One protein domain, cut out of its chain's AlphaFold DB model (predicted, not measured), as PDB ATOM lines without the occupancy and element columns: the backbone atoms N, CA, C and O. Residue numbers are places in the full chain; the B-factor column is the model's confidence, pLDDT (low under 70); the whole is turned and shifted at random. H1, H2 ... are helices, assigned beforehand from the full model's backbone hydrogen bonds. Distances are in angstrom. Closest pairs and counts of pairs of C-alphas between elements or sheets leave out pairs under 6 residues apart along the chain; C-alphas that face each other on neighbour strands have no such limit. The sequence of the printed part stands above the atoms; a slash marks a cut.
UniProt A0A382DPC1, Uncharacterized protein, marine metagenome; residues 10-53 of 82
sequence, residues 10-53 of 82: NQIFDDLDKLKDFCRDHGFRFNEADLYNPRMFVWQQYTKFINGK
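AT A GLANCE: This is residues 10 to 53 of the 82 residues of an uncharacterized protein of marine metagenome (UniProt A0A382DPC1). Two helices stand nearly at right angles, the longer H1 and the shorter H2, and a wide loop, residues 27 to 40, folds back from the end of H1 before it leads into H2. The printed part has 44 residues with two named helices, H1 then H2, and no named strand; its class is all helix. It is compact, with a radius of gyration of the C-alphas of 9.5 A, and rounded, spanning 26 by 20 by 19 A.

IN THESE COORDINATES: H1, residues 10 to 26, begins at C-alpha 10 (-51.386, -3.927, 77.529) and is 24.5 A long from first to last C-alpha. H2, residues 41 to 50, is 14.4 A long and ends at C-alpha 50 (-68.652, -3.001, 85.505).

HOW THE PARTS SIT: H1 and H2 only just touch, with 3 pairs of C-alphas within 8 A, H1 with residues 19 to 23 alone. The closest C-alphas are those of Leu 19 and Tyr 46, 7.0 A apart. Their lines are about perpendicular, at 81 degrees. In H1 and H2 every O i to N i+4 pair is within hydrogen-bond range.

THE WHOLE: The C-alphas of Asn 10 and Lys 53, the two farthest apart, are 26.5 A apart. The link from H1 to H2 is long, 14 residues. The printed part has no cut, and no printed residue is under 70 in pLDDT.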
ATOM      1  N   ASN A  10     -50.292  -4.266  78.440       93.25
ATOM      2  CA  ASN A  10     -51.386  -3.927  77.529       93.25
ATOM      3  C   ASN A  10     -52.744  -3.894  78.247       93.25
ATOM      4  O   ASN A  10     -53.523  -2.970  78.043       93.25
ATOM      5  N   GLN A  11     -52.992  -4.838  79.162       91.38
ATOM      6  CA  GLN A  11     -54.242  -4.891  79.929       91.38
ATOM      7  C   GLN A  11     -54.401  -3.681  80.850       91.38
ATOM      8  O   GLN A  11     -55.503  -3.165  81.008       91.38
ATOM      9  N   ILE A  12     -53.300  -3.206  81.439       92.62
ATOM     10  CA  ILE A  12     -53.320  -2.009  82.286       92.62
ATOM     11  C   ILE A  12     -53.721  -0.787  81.458       92.62
ATOM     12  O   ILE A  12     -54.531   0.014  81.920       92.62
ATOM     13  N   PHE A  13     -53.187  -0.646  80.243       94.25
ATOM     14  CA  PHE A  13     -53.562   0.453  79.353       94.25
ATOM     15  C   PHE A  13     -55.025   0.364  78.910       94.25
ATOM     16  O   PHE A  13     -55.736   1.360  79.011       94.25
ATOM     17  N   ASP A  14     -55.501  -0.828  78.543       95.00
ATOM     18  CA  ASP A  14     -56.912  -1.041  78.201       95.00
ATOM     19  C   ASP A  14     -57.845  -0.679  79.368       95.00
ATOM     20  O   ASP A  14     -58.921  -0.112  79.175       95.00
ATOM     21  N   ASP A  15     -57.458  -1.008  80.602       94.19
ATOM     22  CA  ASP A  15     -58.250  -0.693  81.790       94.19
ATOM     23  C   ASP A  15     -58.195   0.798  82.160       94.19
ATOM     24  O   ASP A  15     -59.198   1.343  82.632       94.19
ATOM     25  N   LEU A  16     -57.069   1.477  81.909       95.12
ATOM     26  CA  LEU A  16     -56.964   2.933  82.044       95.12
ATOM     27  C   LEU A  16     -57.874   3.659  81.052       95.12
ATOM     28  O   LEU A  16     -58.562   4.598  81.456       95.12
ATOM     29  N   ASP A  17     -57.917   3.216  79.795       95.88
ATOM     30  CA  ASP A  17     -58.784   3.819  78.779       95.88
ATOM     31  C   ASP A  17     -60.266   3.633  79.132       95.88
ATOM     32  O   ASP A  17     -61.025   4.604  79.132       95.88
ATOM     33  N   LYS A  18     -60.674   2.441  79.589       95.31
ATOM     34  CA  LYS A  18     -62.048   2.217  80.082       95.31
ATOM     35  C   LYS A  18     -62.391   3.095  81.285       95.31
ATOM     36  O   LYS A  18     -63.500   3.624  81.374       95.31
ATOM     37  N   LEU A  19     -61.459   3.255  82.231       94.81
ATOM     38  CA  LEU A  19     -61.661   4.116  83.398       94.81
ATOM     39  C   LEU A  19     -61.797   5.587  82.981       94.81
ATOM     40  O   LEU A  19     -62.610   6.321  83.548       94.81
ATOM     41  N   LYS A  20     -61.014   6.023  81.993       95.62
ATOM     42  CA  LYS A  20     -61.050   7.380  81.444       95.62
ATOM     43  C   LYS A  20     -62.377   7.676  80.754       95.62
ATOM     44  O   LYS A  20     -62.969   8.721  81.033       95.62
ATOM     45  N   ASP A  21     -62.860   6.756  79.925       96.06
ATOM     46  CA  ASP A  21     -64.165   6.875  79.269       96.06
ATOM     47  C   ASP A  21     -65.289   6.943  80.309       96.06
ATOM     48  O   ASP A  21     -66.094   7.874  80.301       96.06
ATOM     49  N   PHE A  22     -65.249   6.068  81.318       95.00
ATOM     50  CA  PHE A  22     -66.182   6.117  82.443       95.00
ATOM     51  C   PHE A  22     -66.165   7.471  83.179       95.00
ATOM     52  O   PHE A  22     -67.218   8.017  83.518       95.00
ATOM     53  N   CYS A  23     -64.983   8.044  83.424       94.44
ATOM     54  CA  CYS A  23     -64.871   9.350  84.078       94.44
ATOM     55  C   CYS A  23     -65.505  10.466  83.241       94.44
ATOM     56  O   CYS A  23     -66.153  11.353  83.800       94.44
ATOM     57  N   ARG A  24     -65.350  10.415  81.914       94.19
ATOM     58  CA  ARG A  24     -65.945  11.382  80.986       94.19
ATOM     59  C   ARG A  24     -67.472  11.301  81.001       94.19
ATOM     60  O   ARG A  24     -68.133  12.334  81.124       94.19
ATOM     61  N   ASP A  25     -68.010  10.089  80.944       94.12
ATOM     62  CA  ASP A  25     -69.452   9.857  80.844       94.12
ATOM     63  C   ASP A  25     -70.200  10.164  82.145       94.12
ATOM     64  O   ASP A  25     -71.320  10.665  82.105       94.12
ATOM     65  N   HIS A  26     -69.573   9.925  83.302       93.31
ATOM     66  CA  HIS A  26     -70.193  10.141  84.616       93.31
ATOM     67  C   HIS A  26     -69.743  11.424  85.336       93.31
ATOM     68  O   HIS A  26     -70.227  11.714  86.432       93.31
ATOM     69  N   GLY A  27     -68.829  12.203  84.754       93.50
ATOM     70  CA  GLY A  27     -68.415  13.507  85.285       93.50
ATOM     71  C   GLY A  27     -67.445  13.428  86.467       93.50
ATOM     72  O   GLY A  27     -67.511  14.254  87.378       93.50
ATOM     73  N   PHE A  28     -66.554  12.435  86.472       93.25
ATOM     74  CA  PHE A  28     -65.497  12.288  87.478       93.25
ATOM     75  C   PHE A  28     -64.151  12.838  86.982       93.25
ATOM     76  O   PHE A  28     -63.884  12.911  85.783       93.25
ATOM     77  N   ARG A  29     -63.267  13.204  87.920       92.06
ATOM     78  CA  ARG A  29     -61.880  13.573  87.603       92.06
ATOM     79  C   ARG A  29     -61.061  12.306  87.366       92.06
ATOM     80  O   ARG A  29     -60.960  11.477  88.263       92.06
ATOM     81  N   PHE A  30     -60.452  12.200  86.190       93.25
ATOM     82  CA  PHE A  30     -59.551  11.100  85.861       93.25
ATOM     83  C   PHE A  30     -58.189  11.260  86.555       93.25
ATOM     84  O   PHE A  30     -57.622  12.356  86.577       93.25
ATOM     85  N   ASN A  31     -57.691  10.159  87.115       93.75
ATOM     86  CA  ASN A  31     -56.359  10.015  87.691       93.75
ATOM     87  C   ASN A  31     -55.922   8.552  87.544       93.75
ATOM     88  O   ASN A  31     -56.614   7.641  87.997       93.75
ATOM     89  N   GLU A  32     -54.765   8.322  86.936       91.81
ATOM     90  CA  GLU A  32     -54.236   6.988  86.658       91.81
ATOM     91  C   GLU A  32     -53.944   6.206  87.948       91.81
ATOM     92  O   GLU A  32     -54.088   4.984  87.988       91.81
ATOM     93  N   ALA A  33     -53.592   6.906  89.033       92.06
ATOM     94  CA  ALA A  33     -53.302   6.303  90.337       92.06
ATOM     95  C   ALA A  33     -54.535   5.689  91.028       92.06
ATOM     96  O   ALA A  33     -54.392   4.949  92.009       92.06
ATOM     97  N   ASP A  34     -55.740   5.993  90.540       91.88
ATOM     98  CA  ASP A  34     -56.978   5.449  91.094       91.88
ATOM     99  C   ASP A  34     -57.261   4.027  90.584       91.88
ATOM    100  O   ASP A  34     -58.040   3.296  91.204       91.88
ATOM    101  N   LEU A  35     -56.602   3.597  89.501       92.31
ATOM    102  CA  LEU A  35     -56.751   2.255  88.946       92.31
ATOM    103  C   LEU A  35     -56.356   1.185  89.981       92.31
ATOM    104  O   LEU A  35     -55.287   1.236  90.588       92.31
ATOM    105  N   TYR A  36     -57.235   0.201  90.188       90.88
ATOM    106  CA  TYR A  36     -57.093  -0.875  91.180       90.88
ATOM    107  C   TYR A  36     -57.009  -0.433  92.651       90.88
ATOM    108  O   TYR A  36     -56.720  -1.261  93.520       90.88
ATOM    109  N   ASN A  37     -57.296   0.832  92.974       93.31
ATOM    110  CA  ASN A  37     -57.261   1.315  94.349       93.31
ATOM    111  C   ASN A  37     -58.662   1.292  94.997       93.31
ATOM    112  O   ASN A  37     -59.464   2.199  94.771       93.31
ATOM    113  N   PRO A  38     -58.975   0.329  95.889       90.56
ATOM    114  CA  PRO A  38     -60.305   0.203  96.494       90.56
ATOM    115  C   PRO A  38     -60.686   1.377  97.404       90.56
ATOM    116  O   PRO A  38     -61.862   1.538  97.728       90.56
ATOM    117  N   ARG A  39     -59.723   2.199  97.839       92.56
ATOM    118  CA  ARG A  39     -60.006   3.384  98.664       92.56
ATOM    119  C   ARG A  39     -60.502   4.563  97.836       92.56
ATOM    120  O   ARG A  39     -61.113   5.466  98.398       92.56
ATOM    121  N   MET A  40     -60.227   4.571  96.534       94.06
ATOM    122  CA  MET A  40     -60.594   5.684  95.673       94.06
ATOM    123  C   MET A  40     -62.062   5.582  95.293       94.06
ATOM    124  O   MET A  40     -62.552   4.532  94.874       94.06
ATOM    125  N   PHE A  41     -62.772   6.695  95.448       92.56
ATOM    126  CA  PHE A  41     -64.205   6.748  95.181       92.56
ATOM    127  C   PHE A  41     -64.516   6.434  93.712       92.56
ATOM    128  O   PHE A  41     -65.414   5.644  93.434       92.56
ATOM    129  N   VAL A  42     -63.723   6.975  92.781       94.00
ATOM    130  CA  VAL A  42     -63.864   6.725  91.338       94.00
ATOM    131  C   VAL A  42     -63.766   5.230  91.035       94.00
ATOM    132  O   VAL A  42     -64.635   4.685  90.359       94.00
ATOM    133  N   TRP A  43     -62.785   4.533  91.617       94.62
ATOM    134  CA  TRP A  43     -62.613   3.093  91.429       94.62
ATOM    135  C   TRP A  43     -63.763   2.267  92.014       94.62
ATOM    136  O   TRP A  43     -64.220   1.311  91.385       94.62
ATOM    137  N   GLN A  44     -64.286   2.632  93.189       94.44
ATOM    138  CA  GLN A  44     -65.468   1.967  93.756       94.44
ATOM    139  C   GLN A  44     -66.690   2.114  92.846       94.44
ATOM    140  O   GLN A  44     -67.470   1.172  92.689       94.44
ATOM    141  N   GLN A  45     -66.860   3.290  92.245       94.75
ATOM    142  CA  GLN A  45     -67.963   3.579  91.338       94.75
ATOM    143  C   GLN A  45     -67.801   2.870  89.992       94.75
ATOM    144  O   GLN A  45     -68.743   2.213  89.552       94.75
ATOM    145  N   TYR A  46     -66.596   2.872  89.422       94.69
ATOM    146  CA  TYR A  46     -66.261   2.076  88.243       94.69
ATOM    147  C   TYR A  46     -66.487   0.577  88.489       94.69
ATOM    148  O   TYR A  46     -67.132  -0.101  87.697       94.69
ATOM    149  N   THR A  47     -66.081   0.066  89.656       94.44
ATOM    150  CA  THR A  47     -66.332  -1.328  90.054       94.44
ATOM    151  C   THR A  47     -67.831  -1.638  90.139       94.44
ATOM    152  O   THR A  47     -68.260  -2.747  89.831       94.44
ATOM    153  N   LYS A  48     -68.673  -0.688  90.560       94.50
ATOM    154  CA  LYS A  48     -70.134  -0.875  90.528       94.50
ATOM    155  C   LYS A  48     -70.654  -0.892  89.094       94.50
ATOM    156  O   LYS A  48     -71.453  -1.770  88.785       94.50
ATOM    157  N   PHE A  49     -70.161   0.009  88.247       94.31
ATOM    158  CA  PHE A  49     -70.530   0.109  86.838       94.31
ATOM    159  C   PHE A  49     -70.235  -1.187  86.068       94.31
ATOM    160  O   PHE A  49     -71.152  -1.759  85.484       94.31
ATOM    161  N   ILE A  50     -69.015  -1.730  86.167       93.69
ATOM    162  CA  ILE A  50     -68.652  -3.001  85.505       93.69
ATOM    163  C   ILE A  50     -69.475  -4.193  86.014       93.69
ATOM    164  O   ILE A  50     -69.728  -5.138  85.277       93.69
ATOM    165  N   ASN A  51     -69.920  -4.145  87.273       94.62
ATOM    166  CA  ASN A  51     -70.758  -5.177  87.880       94.62
ATOM    167  C   ASN A  51     -72.259  -4.977  87.590       94.62
ATOM    168  O   ASN A  51     -73.081  -5.687  88.170       94.62
ATOM    169  N   GLY A  52     -72.632  -3.987  86.772       93.25
ATOM    170  CA  GLY A  52     -74.027  -3.666  86.454       93.25
ATOM    171  C   GLY A  52     -74.834  -3.124  87.639       93.25
ATOM    172  O   GLY A  52     -76.062  -3.142  87.618       93.25
ATOM    173  N   LYS A  53     -74.167  -2.670  88.706       93.62
ATOM    174  CA  LYS A  53     -74.812  -2.052  89.871       93.62
ATOM    175  C   LYS A  53     -74.980  -0.555  89.645       93.62
ATOM    176  O   LYS A  53     -74.225   0.066  88.902       93.62
TER     177      LYS A  53